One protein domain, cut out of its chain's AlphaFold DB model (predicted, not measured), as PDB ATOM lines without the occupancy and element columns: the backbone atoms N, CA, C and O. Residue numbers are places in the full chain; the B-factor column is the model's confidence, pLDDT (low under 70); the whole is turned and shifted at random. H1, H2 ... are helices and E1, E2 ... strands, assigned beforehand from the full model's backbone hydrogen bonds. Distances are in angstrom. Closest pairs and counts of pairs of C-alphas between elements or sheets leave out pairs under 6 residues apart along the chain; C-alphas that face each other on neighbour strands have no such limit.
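Overview. This is residues 3 to 110 of the 177 residues of an uncharacterized protein of Streptomyces sp. ms191 (UniProt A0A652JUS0). Two three-stranded antiparallel sheets lie face to face as a sandwich, E4, E1, E6 in the one and E3, E2, E5 in the other, with their strands running along the long axis at only 23 degrees between the sheets. The short helices H1 and H2 sit at one end, and the loops of residues 16 to 25 and 92 to 100 at the other. The sheets come closer at the E3 and E4 edge than at the opposite edge, where E5 and E6 stay apart. The printed part has 108 residues, in the order E1 E2 E3 E4 H1 H2 E5 E6, and is mostly strand. It is only just compact, close to loose, with a radius of gyration of the C-alphas of 15.6 A, and spans 48 by 24 by 19 A, only just a rod.

Arrangement. One sheet has E2, residues 26 to 35, as its inner strand between the edge strands E3, residues 41 to 49, and E5, residues 86 to 91. E2 and E3 form a hairpin, with N 32 and O 45 at 2.9 A; E2 and E5 have N 33 and O 88 at 2.9 A. In the other sheet E1, residues 8 to 15, is the inner strand between E4, residues 54 to 59, and E6, residues 101 to 108. N 13 and O 56 are 2.8 A apart, and N 10 and O 106 2.9 A, within hydrogen-bond range. The facing parts of the sheets are 10.3 A centre to centre, their best planes 17 degrees apart. The closest C-alphas of E3 and E4 are those of Ala 47 and Ile 56, 6.9 A. E1 and E2 are near each other. H2, residues 74 to 78, is on the sheet E3 E2 E5 at a height over the sheet of 4.8 A, over none of its strands; its closest C-alphas to E3 are those of Ala 75 and Val 42, 4.7 A. H1, residues 65 to 69, is on neither sheet and touches H2, closest at the C-alphas of Asn 67 and Asn 77, 4.8 A. The one O i to N i+4 pair of H2 is within hydrogen-bond range; H1 has 0 of 1, but 2 of 2 O i to N i+3 pairs.

Along the chain. E1 begins at C-alpha 8 (102.751, 86.009, 126.320) and is 23.2 A long. E2 is 23.8 A, E3 22.8 A, E4 17.2 A, E5 16.8 A and E6 22.3 A, ending at C-alpha 108 (107.103, 84.487, 128.441). H1 begins at C-alpha 65 (99.420, 89.218, 113.946).

Size, cuts and confidence. The C-alphas farthest apart, of Gln 20 and Thr 69, are 48.5 A apart. The printed part has no cut and no long link. Its mean pLDDT is 89.0; residues 19 to 23 are under 70.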
ATOM      1  N   VAL A   3     104.730  94.400 125.170       92.06
ATOM      2  CA  VAL A   3     104.672  92.998 124.738       92.06
ATOM      3  C   VAL A   3     105.086  92.951 123.274       92.06
ATOM      4  O   VAL A   3     104.432  93.573 122.435       92.06
ATOM      5  N   ALA A   4     106.164  92.235 122.964       92.56
ATOM      6  CA  ALA A   4     106.581  92.011 121.584       92.56
ATOM      7  C   ALA A   4     105.802  90.848 120.953       92.56
ATOM      8  O   ALA A   4     105.193  90.027 121.646       92.56
ATOM      9  N   TRP A   5     105.862  90.732 119.629       94.81
ATOM     10  CA  TRP A   5     105.332  89.553 118.947       94.81
ATOM     11  C   TRP A   5     105.944  88.254 119.472       94.81
ATOM     12  O   TRP A   5     107.106  88.207 119.869       94.81
ATOM     13  N   GLY A   6     105.148  87.188 119.483       94.19
ATOM     14  CA  GLY A   6     105.516  85.878 120.013       94.19
ATOM     15  C   GLY A   6     105.514  85.787 121.542       94.19
ATOM     16  O   GLY A   6     105.574  84.676 122.072       94.19
ATOM     17  N   GLN A   7     105.408  86.910 122.260       96.25
ATOM     18  CA  GLN A   7     105.408  86.919 123.721       96.25
ATOM     19  C   GLN A   7     104.004  86.780 124.313       96.25
ATOM     20  O   GLN A   7     103.013  87.240 123.750       96.25
ATOM     21  N   GLN A   8     103.938  86.160 125.485       95.19
ATOM     22  CA  GLN A   8     102.751  86.009 126.320       95.19
ATOM     23  C   GLN A   8     102.914  86.854 127.580       95.19
ATOM     24  O   GLN A   8     104.008  86.910 128.148       95.19
ATOM     25  N   LEU A   9     101.825  87.461 128.045       94.62
ATOM     26  CA  LEU A   9     101.786  88.119 129.341       94.62
ATOM     27  C   LEU A   9     101.345  87.106 130.400       94.62
ATOM     28  O   LEU A   9     100.312  86.453 130.253       94.62
ATOM     29  N   CYS A  10     102.129  86.996 131.465       94.38
ATOM     30  CA  CYS A  10     101.794  86.221 132.650       94.38
ATOM     31  C   CYS A  10     101.681  87.168 133.837       94.38
ATOM     32  O   CYS A  10     102.562  88.003 134.067       94.38
ATOM     33  N   LEU A  11     100.597  87.035 134.583       94.44
ATOM     34  CA  LEU A  11     100.284  87.918 135.683       94.44
ATOM     35  C   LEU A  11      99.738  87.133 136.859       94.44
ATOM     36  O   LEU A  11      98.838  86.319 136.693       94.44
ATOM     37  N   ASP A  12     100.238  87.461 138.042       92.75
ATOM     38  CA  ASP A  12      99.748  86.952 139.312       92.75
ATOM     39  C   ASP A  12      99.503  88.138 140.247       92.75
ATOM     40  O   ASP A  12     100.432  88.837 140.658       92.75
ATOM     41  N   ALA A  13      98.239  88.383 140.572       91.50
ATOM     42  CA  ALA A  13      97.809  89.395 141.526       91.50
ATOM     43  C   ALA A  13      97.372  88.705 142.818       91.50
ATOM     44  O   ALA A  13      96.491  87.851 142.787       91.50
ATOM     45  N   GLN A  14      97.973  89.070 143.950       89.31
ATOM     46  CA  GLN A  14      97.695  88.469 145.255       89.31
ATOM     47  C   GLN A  14      97.366  89.551 146.281       89.31
ATOM     48  O   GLN A  14      98.194  90.416 146.574       89.31
ATOM     49  N   PHE A  15      96.170  89.488 146.857       84.56
ATOM     50  CA  PHE A  15      95.793  90.303 148.003       84.56
ATOM     51  C   PHE A  15      96.152  89.616 149.313       84.56
ATOM     52  O   PHE A  15      95.945  88.412 149.484       84.56
ATOM     53  N   ALA A  16      96.653  90.410 150.253       84.75
ATOM     54  CA  ALA A  16      96.882  89.969 151.620       84.75
ATOM     55  C   ALA A  16      95.561  89.775 152.389       84.75
ATOM     56  O   ALA A  16      94.489  90.194 151.956       84.75
ATOM     57  N   ASN A  17      95.652  89.145 153.562       82.94
ATOM     58  CA  ASN A  17      94.557  89.116 154.532       82.94
ATOM     59  C   ASN A  17      94.275  90.540 155.062       82.94
ATOM     60  O   ASN A  17      95.205  91.323 155.267       82.94
ATOM     61  N   SER A  18      93.002  90.839 155.335       74.81
ATOM     62  CA  SER A  18      92.591  91.943 156.202       74.81
ATOM     63  C   SER A  18      91.582  91.459 157.247       74.81
ATOM     64  O   SER A  18      90.416  91.217 156.930       74.81
ATOM     65  N   ALA A  19      92.013  91.417 158.510       68.88
ATOM     66  CA  ALA A  19      91.173  91.085 159.664       68.88
ATOM     67  C   ALA A  19      89.967  92.034 159.824       68.88
ATOM     68  O   ALA A  19      88.920  91.647 160.326       68.88
ATOM     69  N   GLN A  20      90.084  93.282 159.360       66.25
ATOM     70  CA  GLN A  20      89.004  94.280 159.394       66.25
ATOM     71  C   GLN A  20      87.951  94.061 158.296       66.25
ATOM     72  O   GLN A  20      86.868  94.641 158.356       66.25
ATOM     73  N   ALA A  21      88.259  93.229 157.299       66.06
ATOM     74  CA  ALA A  21      87.331  92.799 156.261       66.06
ATOM     75  C   ALA A  21      86.792  91.378 156.503       66.06
ATOM     76  O   ALA A  21      85.922  90.935 155.751       66.06
ATOM     77  N   GLU A  22      87.255  90.669 157.540       66.06
ATOM     78  CA  GLU A  22      86.631  89.422 157.985       66.06
ATOM     79  C   GLU A  22      85.175  89.744 158.360       66.06
ATOM     80  O   GLU A  22      84.919  90.639 159.160       66.06
ATOM     81  N   ASN A  23      84.215  89.067 157.722       67.62
ATOM     82  CA  ASN A  23      82.756  89.320 157.725       67.62
ATOM     83  C   ASN A  23      82.211  90.217 156.600       67.62
ATOM     84  O   ASN A  23      80.994  90.281 156.427       67.62
ATOM     85  N   THR A  24      83.060  90.845 155.782       71.38
ATOM     86  CA  THR A  24      82.625  91.538 154.559       71.38
ATOM     87  C   THR A  24      82.909  90.662 153.347       71.38
ATOM     88  O   THR A  24      84.054  90.500 152.935       71.38
ATOM     89  N   VAL A  25      81.857  90.089 152.761       78.31
ATOM     90  CA  VAL A  25      81.964  89.224 151.579       78.31
ATOM     91  C   VAL A  25      81.586  90.007 150.329       78.31
ATOM     92  O   VAL A  25      80.462  90.499 150.212       78.31
ATOM     93  N   THR A  26      82.512  90.089 149.375       80.25
ATOM     94  CA  THR A  26      82.269  90.726 148.079       80.25
ATOM     95  C   THR A  26      82.544  89.739 146.939       80.25
ATOM     96  O   THR A  26      83.710  89.400 146.727       80.25
ATOM     97  N   PRO A  27      81.505  89.281 146.205       77.19
ATOM     98  CA  PRO A  27      81.625  88.312 145.105       77.19
ATOM     99  C   PRO A  27      82.613  88.713 144.004       77.19
ATOM    100  O   PRO A  27      83.384  87.872 143.562       77.19
ATOM    101  N   ASP A  28      82.652  90.000 143.657       80.81
ATOM    102  CA  ASP A  28      83.614  90.596 142.720       80.81
ATOM    103  C   ASP A  28      84.573  91.541 143.456       80.81
ATOM    104  O   ASP A  28      84.852  92.658 143.017       80.81
ATOM    105  N   GLY A  29      85.022  91.113 144.638       81.19
ATOM    106  CA  GLY A  29      85.888  91.906 145.502       81.19
ATOM    107  C   GLY A  29      87.161  92.352 144.801       81.19
ATOM    108  O   GLY A  29      87.569  93.497 144.971       81.19
ATOM    109  N   LEU A  30      87.733  91.480 143.973       85.75
ATOM    110  CA  LEU A  30      88.829  91.799 143.075       85.75
ATOM    111  C   LEU A  30      88.369  91.660 141.629       85.75
ATOM    112  O   LEU A  30      87.804  90.633 141.258       85.75
ATOM    113  N   ARG A  31      88.702  92.650 140.802       91.50
ATOM    114  CA  ARG A  31      88.605  92.567 139.344       91.50
ATOM    115  C   ARG A  31      89.937  92.941 138.722       91.50
ATOM    116  O   ARG A  31      90.507  93.979 139.060       91.50
ATOM    117  N   VAL A  32      90.405  92.104 137.807       93.50
ATOM    118  CA  VAL A  32      91.585  92.352 136.985       93.50
ATOM    119  C   VAL A  32      91.164  92.286 135.528       93.50
ATOM    120  O   VAL A  32      90.710  91.243 135.062       93.50
ATOM    121  N   THR A  33      91.341  93.390 134.811       94.94
ATOM    122  CA  THR A  33      91.017  93.480 133.386       94.94
ATOM    123  C   THR A  33      92.270  93.865 132.614       94.94
ATOM    124  O   THR A  33      92.929  94.865 132.921       94.94
ATOM    125  N   LEU A  34      92.610  93.062 131.610       95.69
ATOM    126  CA  LEU A  34      93.710  93.334 130.697       95.69
ATOM    127  C   LEU A  34      93.173  93.991 129.427       95.69
ATOM    128  O   LEU A  34      92.239  93.490 128.808       95.69
ATOM    129  N   TYR A  35      93.810  95.076 129.003       95.62
ATOM    130  CA  TYR A  35      93.502  95.785 127.770       95.62
ATOM    131  C   TYR A  35      94.684  95.752 126.809       95.62
ATOM    132  O   TYR A  35      95.847  95.877 127.205       95.62
ATOM    133  N   ASN A  36      94.367  95.630 125.525       94.19
ATOM    134  CA  ASN A  36      95.343  95.670 124.449       94.19
ATOM    135  C   ASN A  36      95.772  97.118 124.115       94.19
ATOM    136  O   ASN A  36      95.163  98.077 124.604       94.19
ATOM    137  N   PRO A  37      96.801  97.308 123.269       91.50
ATOM    138  CA  PRO A  37      97.266  98.633 122.848       91.50
ATOM    139  C   PRO A  37      96.178  99.515 122.221       91.50
ATOM    140  O   PRO A  37      96.195 100.732 122.391       91.50
ATOM    141  N   ALA A  38      95.186  98.904 121.565       90.38
ATOM    142  CA  ALA A  38      94.018  99.579 121.003       90.38
ATOM    143  C   ALA A  38      92.886  99.819 122.028       90.38
ATOM    144  O   ALA A  38      91.776 100.179 121.645       90.38
ATOM    145  N   ARG A  39      93.155  99.637 123.331       90.00
ATOM    146  CA  ARG A  39      92.214  99.797 124.457       90.00
ATOM    147  C   ARG A  39      91.015  98.838 124.441       90.00
ATOM    148  O   ARG A  39      90.059  99.045 125.181       90.00
ATOM    149  N   GLY A  40      91.064  97.779 123.640       92.94
ATOM    150  CA  GLY A  40      90.089  96.691 123.684       92.94
ATOM    151  C   GLY A  40      90.378  95.744 124.845       92.94
ATOM    152  O   GLY A  40      91.544  95.447 125.117       92.94
ATOM    153  N   ALA A  41      89.333  95.271 125.525       94.19
ATOM    154  CA  ALA A  41      89.473  94.260 126.568       94.19
ATOM    155  C   ALA A  41      89.986  92.946 125.957       94.19
ATOM    156  O   ALA A  41      89.504  92.506 124.914       94.19
ATOM    157  N   VAL A  42      90.993  92.359 126.596       95.38
ATOM    158  CA  VAL A  42      91.546  91.048 126.251       95.38
ATOM    159  C   VAL A  42      90.852  89.992 127.084       95.38
ATOM    160  O   VAL A  42      90.244  89.074 126.550       95.38
ATOM    161  N   GLU A  43      90.937  90.145 128.399       93.94
ATOM    162  CA  GLU A  43      90.402  89.185 129.346       93.94
ATOM    163  C   GLU A  43      90.110  89.885 130.669       93.94
ATOM    164  O   GLU A  43      90.764  90.872 131.030       93.94
ATOM    165  N   GLU A  44      89.118  89.369 131.379       93.50
ATOM    166  CA  GLU A  44      88.702  89.862 132.679       93.50
ATOM    167  C   GLU A  44      88.542  88.690 133.634       93.50
ATOM    168  O   GLU A  44      87.907  87.689 133.306       93.50
ATOM    169  N   HIS A  45      89.112  88.840 134.823       92.94
ATOM    170  CA  HIS A  45      89.019  87.869 135.899       92.94
ATOM    171  C   HIS A  45      88.501  88.558 137.149       92.94
ATOM    172  O   HIS A  45      88.939  89.664 137.488       92.94
ATOM    173  N   THR A  46      87.596  87.892 137.858       91.75
ATOM    174  CA  THR A  46      87.127  88.336 139.168       91.75
ATOM    175  C   THR A  46      87.385  87.281 140.226       91.75
ATOM    176  O   THR A  46      87.441  86.083 139.947       91.75
ATOM    177  N   ALA A  47      87.564  87.736 141.461       88.69
ATOM    178  CA  ALA A  47      87.662  86.862 142.614       88.69
ATOM    179  C   ALA A  47      86.867  87.423 143.792       88.69
ATOM    180  O   ALA A  47      86.853  88.629 144.063       88.69
ATOM    181  N   LEU A  48      86.263  86.497 144.531       87.56
ATOM    182  CA  LEU A  48      85.637  86.754 145.815       87.56
ATOM    183  C   LEU A  48      86.684  87.269 146.804       87.56
ATOM    184  O   LEU A  48      87.711  86.624 147.018       87.56
ATOM    185  N   TYR A  49      86.378  88.369 147.488       84.38
ATOM    186  CA  TYR A  49      87.160  88.823 148.632       84.38
ATOM    187  C   TYR A  49      86.314  88.773 149.904       84.38
ATOM    188  O   TYR A  49      85.204  89.304 149.948       84.38
ATOM    189  N   SER A  50      86.837  88.104 150.930       83.44
ATOM    190  CA  SER A  50      86.165  87.878 152.221       83.44
ATOM    191  C   SER A  50      87.011  88.321 153.425       83.44
ATOM    192  O   SER A  50      86.790  87.859 154.542       83.44
ATOM    193  N   GLY A  51      88.040  89.144 153.187       81.88
ATOM    194  CA  GLY A  51      89.089  89.466 154.166       81.88
ATOM    195  C   GLY A  51      90.215  88.429 154.237       81.88
ATOM    196  O   GLY A  51      91.241  88.665 154.869       81.88
ATOM    197  N   ARG A  52      90.073  87.298 153.543       85.94
ATOM    198  CA  ARG A  52      91.126  86.286 153.382       85.94
ATOM    199  C   ARG A  52      91.993  86.564 152.150       85.94
ATOM    200  O   ARG A  52      91.510  87.219 151.226       85.94
ATOM    201  N   PRO A  53      93.231  86.030 152.105       85.69
ATOM    202  CA  PRO A  53      94.073  86.137 150.924       85.69
ATOM    203  C   PRO A  53      93.354  85.607 149.683       85.69
ATOM    204  O   PRO A  53      92.750  84.533 149.721       85.69
ATOM    205  N   ALA A  54      93.432  86.365 148.595       86.81
ATOM    206  CA  ALA A  54      92.835  86.022 147.311       86.81
ATOM    207  C   ALA A  54      93.870  86.239 146.209       86.81
ATOM    208  O   ALA A  54      94.641  87.197 146.268       86.81
ATOM    209  N   ALA A  55      93.884  85.357 145.214       87.94
ATOM    210  CA  ALA A  55      94.809  85.434 144.095       87.94
ATOM    211  C   ALA A  55      94.066  85.313 142.763       87.94
ATOM    212  O   ALA A  55      93.120  84.533 142.649       87.94
ATOM    213  N   ILE A  56      94.515  86.074 141.770       91.81
ATOM    214  CA  ILE A  56      94.108  85.951 140.371       91.81
ATOM    215  C   ILE A  56      95.364  85.746 139.539       91.81
ATOM    216  O   ILE A  56      96.291  86.556 139.601       91.81
ATOM    217  N   SER A  57      95.350  84.687 138.738       92.56
ATOM    218  CA  SER A  57      96.395  84.381 137.771       92.56
ATOM    219  C   SER A  57      95.824  84.484 136.362       92.56
ATOM    220  O   SER A  57      94.758  83.943 136.079       92.56
ATOM    221  N   LEU A  58      96.544  85.168 135.482       92.62
ATOM    222  CA  LEU A  58      96.175  85.393 134.090       92.62
ATOM    223  C   LEU A  58      97.365  85.035 133.199       92.62
ATOM    224  O   LEU A  58      98.488  85.488 133.431       92.62
ATOM    225  N   VAL A  59      97.111  84.255 132.151       94.56
ATOM    226  CA  VAL A  59      98.093  83.953 131.107       94.56
ATOM    227  C   VAL A  59      97.432  84.152 129.757       94.56
ATOM    228  O   VAL A  59      96.433  83.509 129.451       94.56
ATOM    229  N   THR A  60      98.001  85.033 128.943       95.00
ATOM    230  CA  THR A  60      97.447  85.340 127.625       95.00
ATOM    231  C   THR A  60      97.950  84.376 126.557       95.00
ATOM    232  O   THR A  60      99.026  83.787 126.669       95.00
ATOM    233  N   ALA A  61      97.233  84.310 125.435       95.19
ATOM    234  CA  ALA A  61      97.814  83.801 124.197       95.19
ATOM    235  C   ALA A  61      99.038  84.643 123.771       95.19
ATOM    236  O   ALA A  61      99.141  85.814 124.162       95.19
ATOM    237  N   PRO A  62      99.963  84.084 122.966       95.44
ATOM    238  CA  PRO A  62     101.043  84.866 122.381       95.44
ATOM    239  C   PRO A  62     100.488  86.025 121.559       95.44
ATOM    240  O   PRO A  62      99.553  85.837 120.773       95.44
ATOM    241  N   ALA A  63     101.096  87.200 121.693       95.25
ATOM    242  CA  ALA A  63     100.858  88.299 120.777       95.25
ATOM    243  C   ALA A  63     101.255  87.847 119.370       95.25
ATOM    244  O   ALA A  63     102.418  87.533 119.115       95.25
ATOM    245  N   ALA A  64     100.303  87.793 118.445       94.56
ATOM    246  CA  ALA A  64     100.574  87.372 117.079       94.56
ATOM    247  C   ALA A  64      99.645  88.075 116.097       94.56
ATOM    248  O   ALA A  64      98.431  88.123 116.284       94.56
ATOM    249  N   TYR A  65     100.203  88.558 114.987       92.25
ATOM    250  CA  TYR A  65      99.420  89.218 113.946       92.25
ATOM    251  C   TYR A  65      98.341  88.304 113.339       92.25
ATOM    252  O   TYR A  65      97.262  88.765 112.968       92.25
ATOM    253  N   ALA A  66      98.598  86.993 113.285       92.81
ATOM    254  CA  ALA A  66      97.642  85.991 112.814       92.81
ATOM    255  C   ALA A  66      96.355  85.932 113.662       92.81
ATOM    256  O   ALA A  66      95.299  85.577 113.138       92.81
ATOM    257  N   ASN A  67      96.401  86.371 114.928       94.19
ATOM    258  CA  ASN A  67      95.250  86.329 115.830       94.19
ATOM    259  C   ASN A  67      94.057  87.151 115.317       94.19
ATOM    260  O   ASN A  67      92.918  86.857 115.670       94.19
ATOM    261  N   ARG A  68      94.278  88.138 114.435       91.31
ATOM    262  CA  ARG A  68      93.227  88.999 113.856       91.31
ATOM    263  C   ARG A  68      92.147  88.250 113.072       91.31
ATOM    264  O   ARG A  68      91.017  88.725 113.022       91.31
ATOM    265  N   THR A  69      92.504  87.120 112.471       90.88
ATOM    266  CA  THR A  69      91.623  86.257 111.665       90.88
ATOM    267  C   THR A  69      91.321  84.938 112.362       90.88
ATOM    268  O   THR A  69      90.703  84.061 111.767       90.88
ATOM    269  N   GLN A  70      91.791  84.764 113.598       85.50
ATOM    270  CA  GLN A  70      91.599  83.522 114.322       85.50
ATOM    271  C   GLN A  70      90.125  83.350 114.682       85.50
ATOM    272  O   GLN A  70      89.532  84.214 115.326       85.50
ATOM    273  N   THR A  71      89.562  82.205 114.314       80.31
ATOM    274  CA  THR A  71      88.274  81.743 114.832       80.31
ATOM    275  C   THR A  71      88.546  81.039 116.158       80.31
ATOM    276  O   THR A  71      89.176  79.982 116.187       80.31
ATOM    277  N   GLY A  72      88.158  81.652 117.272       80.19
ATOM    278  CA  GLY A  72      88.478  81.163 118.611       80.19
ATOM    279  C   GLY A  72      88.015  82.136 119.695       80.19
ATOM    280  O   GLY A  72      87.207  83.015 119.401       80.19
ATOM    281  N   PRO A  73      88.514  81.996 120.935       88.12
ATOM    282  CA  PRO A  73      88.165  82.904 122.021       88.12
ATOM    283  C   PRO A  73      88.545  84.348 121.685       88.12
ATOM    284  O   PRO A  73      89.653  84.603 121.198       88.12
ATOM    285  N   ASP A  74      87.669  85.294 122.026       90.81
ATOM    286  CA  ASP A  74      87.898  86.726 121.798       90.81
ATOM    287  C   ASP A  74      89.208  87.213 122.436       90.81
ATOM    288  O   ASP A  74      89.897  88.054 121.861       90.81
ATOM    289  N   ALA A  75      89.617  86.614 123.560       92.75
ATOM    290  CA  ALA A  75      90.892  86.892 124.221       92.75
ATOM    291  C   ALA A  75      92.108  86.626 123.315       92.75
ATOM    292  O   ALA A  75      93.044  87.425 123.277       92.75
ATOM    293  N   VAL A  76      92.086  85.549 122.520       95.00
ATOM    294  CA  VAL A  76      93.157  85.256 121.553       95.00
ATOM    295  C   VAL A  76      93.154  86.314 120.457       95.00
ATOM    296  O   VAL A  76      94.192  86.900 120.157       95.00
ATOM    297  N   ASN A  77      91.978  86.621 119.904       94.62
ATOM    298  CA  ASN A  77      91.806  87.645 118.875       94.62
ATOM    299  C   ASN A  77      92.233  89.042 119.368       94.62
ATOM    300  O   ASN A  77      92.779  89.838 118.605       94.62
ATOM    301  N   ALA A  78      92.047  89.338 120.654       94.50
ATOM    302  CA  ALA A  78      92.481  90.573 121.292       94.50
ATOM    303  C   ALA A  78      94.012  90.666 121.462       94.50
ATOM    304  O   ALA A  78      94.538  91.782 121.497       94.50
ATOM    305  N   MET A  79      94.735  89.537 121.453       95.81
ATOM    306  CA  MET A  79      96.206  89.451 121.421       95.81
ATOM    307  C   MET A  79      96.793  89.614 120.005       95.81
ATOM    308  O   MET A  79      97.794  88.996 119.648       95.81
ATOM    309  N   ARG A  80      96.173  90.437 119.155       93.88
ATOM    310  CA  ARG A  80      96.599  90.691 117.762       93.88
ATOM    311  C   ARG A  80      97.525  91.895 117.581       93.88
ATOM    312  O   ARG A  80      97.678  92.358 116.455       93.88
ATOM    313  N   PHE A  81      98.068  92.441 118.663       91.81
ATOM    314  CA  PHE A  81      98.873  93.660 118.655       91.81
ATOM    315  C   PHE A  81     100.186  93.433 119.403       91.81
ATOM    316  O   PHE A  81     100.204  92.724 120.407       91.81
ATOM    317  N   GLN A  82     101.255  94.084 118.953       91.50
ATOM    318  CA  GLN A  82     102.428  94.338 119.787       91.50
ATOM    319  C   GLN A  82     102.304  95.701 120.477       91.50
ATOM    320  O   GLN A  82     101.540  96.564 120.036       91.50
ATOM    321  N   GLY A  83     103.086  95.914 121.531       89.38
ATOM    322  CA  GLY A  83     103.237  97.210 122.186       89.38
ATOM    323  C   GLY A  83     102.679  97.238 123.605       89.38
ATOM    324  O   GLY A  83     102.750  96.258 124.343       89.38
ATOM    325  N   SER A  84     102.166  98.396 124.025       91.06
ATOM    326  CA  SER A  84     101.782  98.636 125.421       91.06
ATOM    327  C   SER A  84     100.406  98.065 125.775       91.06
ATOM    328  O   SER A  84      99.380  98.631 125.414       91.06
ATOM    329  N   TYR A  85     100.396  96.992 126.562       92.75
ATOM    330  CA  TYR A  85      99.203  96.466 127.227       92.75
ATOM    331  C   TYR A  85      98.954  97.168 128.566       92.75
ATOM    332  O   TYR A  85      99.906  97.542 129.268       92.75
ATOM    333  N   TYR A  86      97.683  97.322 128.934       92.81
ATOM    334  CA  TYR A  86      97.256  98.026 130.144       92.81
ATOM    335  C   TYR A  86      96.520  97.090 131.084       92.81
ATOM    336  O   TYR A  86      95.692  96.295 130.660       92.81
ATOM    337  N   LEU A  87      96.804  97.230 132.369       93.69
ATOM    338  CA  LEU A  87      96.196  96.435 133.415       93.69
ATOM    339  C   LEU A  87      95.359  97.347 134.305       93.69
ATOM    340  O   LEU A  87      95.879  98.326 134.842       93.69
ATOM    341  N   GLN A  88      94.090  97.006 134.471       93.50
ATOM    342  CA  GLN A  88      93.207  97.644 135.433       93.50
ATOM    343  C   GLN A  88      92.969  96.686 136.593       93.50
ATOM    344  O   GLN A  88      92.547  95.550 136.380       93.50
ATOM    345  N   LEU A  89      93.221  97.158 137.812       91.44
ATOM    346  CA  LEU A  89      92.857  96.448 139.030       91.44
ATOM    347  C   LEU A  89      91.852  97.279 139.810       91.44
ATOM    348  O   LEU A  89      92.092  98.456 140.082       91.44
ATOM    349  N   THR A  90      90.757  96.642 140.197       89.88
ATOM    350  CA  THR A  90      89.721  97.265 141.010       89.88
ATOM    351  C   THR A  90      89.475  96.409 142.242       89.88
ATOM    352  O   THR A  90      89.277  95.199 142.138       89.88
ATOM    353  N   LEU A  91      89.475  97.062 143.402       87.88
ATOM    354  CA  LEU A  91      88.996  96.513 144.664       87.88
ATOM    355  C   LEU A  91      87.616  97.115 144.945       87.88
ATOM    356  O   LEU A  91      87.423  98.321 144.770       87.88
ATOM    357  N   ASP A  92      86.653  96.295 145.356       87.75
ATOM    358  CA  ASP A  92      85.311  96.785 145.669       87.75
ATOM    359  C   ASP A  92      85.330  97.763 146.855       87.75
ATOM    360  O   ASP A  92      85.972  97.536 147.881       87.75
ATOM    361  N   ARG A  93      84.564  98.852 146.730       86.75
ATOM    362  CA  ARG A  93      84.435  99.911 147.744       86.75
ATOM    363  C   ARG A  93      83.895  99.434 149.095       86.75
ATOM    364  O   ARG A  93      83.992 100.165 150.073       86.75
ATOM    365  N   ARG A  94      83.240  98.269 149.139       84.56
ATOM    366  CA  ARG A  94      82.735  97.659 150.374       84.56
ATOM    367  C   ARG A  94      83.867  97.180 151.266       84.56
ATOM    368  O   ARG A  94      83.634  97.012 152.456       84.56
ATOM    369  N   VAL A  95      85.067  96.970 150.720       82.75
ATOM    370  CA  VAL A  95      86.244  96.649 151.520       82.75
ATOM    371  C   VAL A  95      86.608  97.890 152.346       82.75
ATOM    372  O   VAL A  95      86.988  98.911 151.777       82.75
ATOM    373  N   PRO A  96      86.479  97.835 153.683       78.94
ATOM    374  CA  PRO A  96      86.506  99.031 154.525       78.94
ATOM    375  C   PRO A  96      87.909  99.633 154.692       78.94
ATOM    376  O   PRO A  96      88.051 100.730 155.229       78.94
ATOM    377  N   THR A  97      88.950  98.914 154.272       82.25
ATOM    378  CA  THR A  97      90.349  99.230 154.576       82.25
ATOM    379  C   THR A  97      91.244  98.991 153.367       82.25
ATOM    380  O   THR A  97      90.987  98.048 152.616       82.25
ATOM    381  N   PRO A  98      92.343  99.748 153.201       84.69
ATOM    382  CA  PRO A  98      93.365  99.420 152.214       84.69
ATOM    383  C   PRO A  98      93.898  97.997 152.418       84.69
ATOM    384  O   PRO A  98      94.195  97.599 153.543       84.69
ATOM    385  N   VAL A  99      94.030  97.240 151.330       86.00
ATOM    386  CA  VAL A  99      94.560  95.870 151.345       86.00
ATOM    387  C   VAL A  99      95.872  95.850 150.565       86.00
ATOM    388  O   VAL A  99      95.884  96.277 149.407       86.00
ATOM    389  N   PRO A 100      96.982  95.370 151.156       89.50
ATOM    390  CA  PRO A 100      98.225  95.184 150.423       89.50
ATOM    391  C   PRO A 100      98.043  94.238 149.231       89.50
ATOM    392  O   PRO A 100      97.455  93.162 149.361       89.50
ATOM    393  N   LEU A 101      98.586  94.641 148.084       90.12
ATOM    394  CA  LEU A 101      98.595  93.876 146.841       90.12
ATOM    395  C   LEU A 101     100.038  93.556 146.455       90.12
ATOM    396  O   LEU A 101     100.853  94.463 146.290       90.12
ATOM    397  N   ALA A 102     100.323  92.278 146.236       92.44
ATOM    398  CA  ALA A 102     101.512  91.835 145.527       92.44
ATOM    399  C   ALA A 102     101.135  91.547 144.070       92.44
ATOM    400  O   ALA A 102     100.269  90.718 143.799       92.44
ATOM    401  N   LEU A 103     101.778  92.246 143.136       93.38
ATOM    402  CA  LEU A 103     101.580  92.052 141.705       93.38
ATOM    403  C   LEU A 103     102.878  91.549 141.077       93.38
ATOM    404  O   LEU A 103     103.886  92.253 141.087       93.38
ATOM    405  N   ASN A 104     102.836  90.348 140.508       94.25
ATOM    406  CA  ASN A 104     103.909  89.807 139.690       94.25
ATOM    407  C   ASN A 104     103.482  89.853 138.224       94.25
ATOM    408  O   ASN A 104     102.422  89.348 137.861       94.25
ATOM    409  N   VAL A 105     104.303  90.483 137.389       93.75
ATOM    410  CA  VAL A 105     104.083  90.560 135.948       93.75
ATOM    411  C   VAL A 105     105.342  90.074 135.265       93.75
ATOM    412  O   VAL A 105     106.435  90.577 135.526       93.75
ATOM    413  N   SER A 106     105.188  89.110 134.369       94.38
ATOM    414  CA  SER A 106     106.284  88.567 133.582       94.38
ATOM    415  C   SER A 106     105.864  88.368 132.133       94.38
ATOM    416  O   SER A 106     104.683  88.258 131.804       94.38
ATOM    417  N   LEU A 107     106.859  88.347 131.252       95.25
ATOM    418  CA  LEU A 107     106.683  88.009 129.849       95.25
ATOM    419  C   LEU A 107     107.311  86.644 129.610       95.25
ATOM    420  O   LEU A 107     108.432  86.383 130.049       95.25
ATOM    421  N   ARG A 108     106.590  85.777 128.907       95.44
ATOM    422  CA  ARG A 108     107.103  84.487 128.441       95.44
ATOM    423  C   ARG A 108     107.182  84.476 126.925       95.44
ATOM    424  O   ARG A 108     106.422  85.162 126.254       95.44
ATOM    425  N   GLY A 109     108.073  83.652 126.391       93.81
ATOM    426  CA  GLY A 109     108.303  83.553 124.954       93.81
ATOM    427  C   GLY A 109     109.369  84.524 124.452       93.81
ATOM    428  O   GLY A 109     109.735  85.504 125.105       93.81
ATOM    429  N   THR A 110     109.903  84.201 123.281       91.94
ATOM    430  CA  THR A 110     110.933  84.987 122.606       91.94
ATOM    431  C   THR A 110     110.280  86.040 121.714       91.94
ATOM    432  O   THR A 110     109.371  85.674 120.965       91.94
TER     433      THR A 110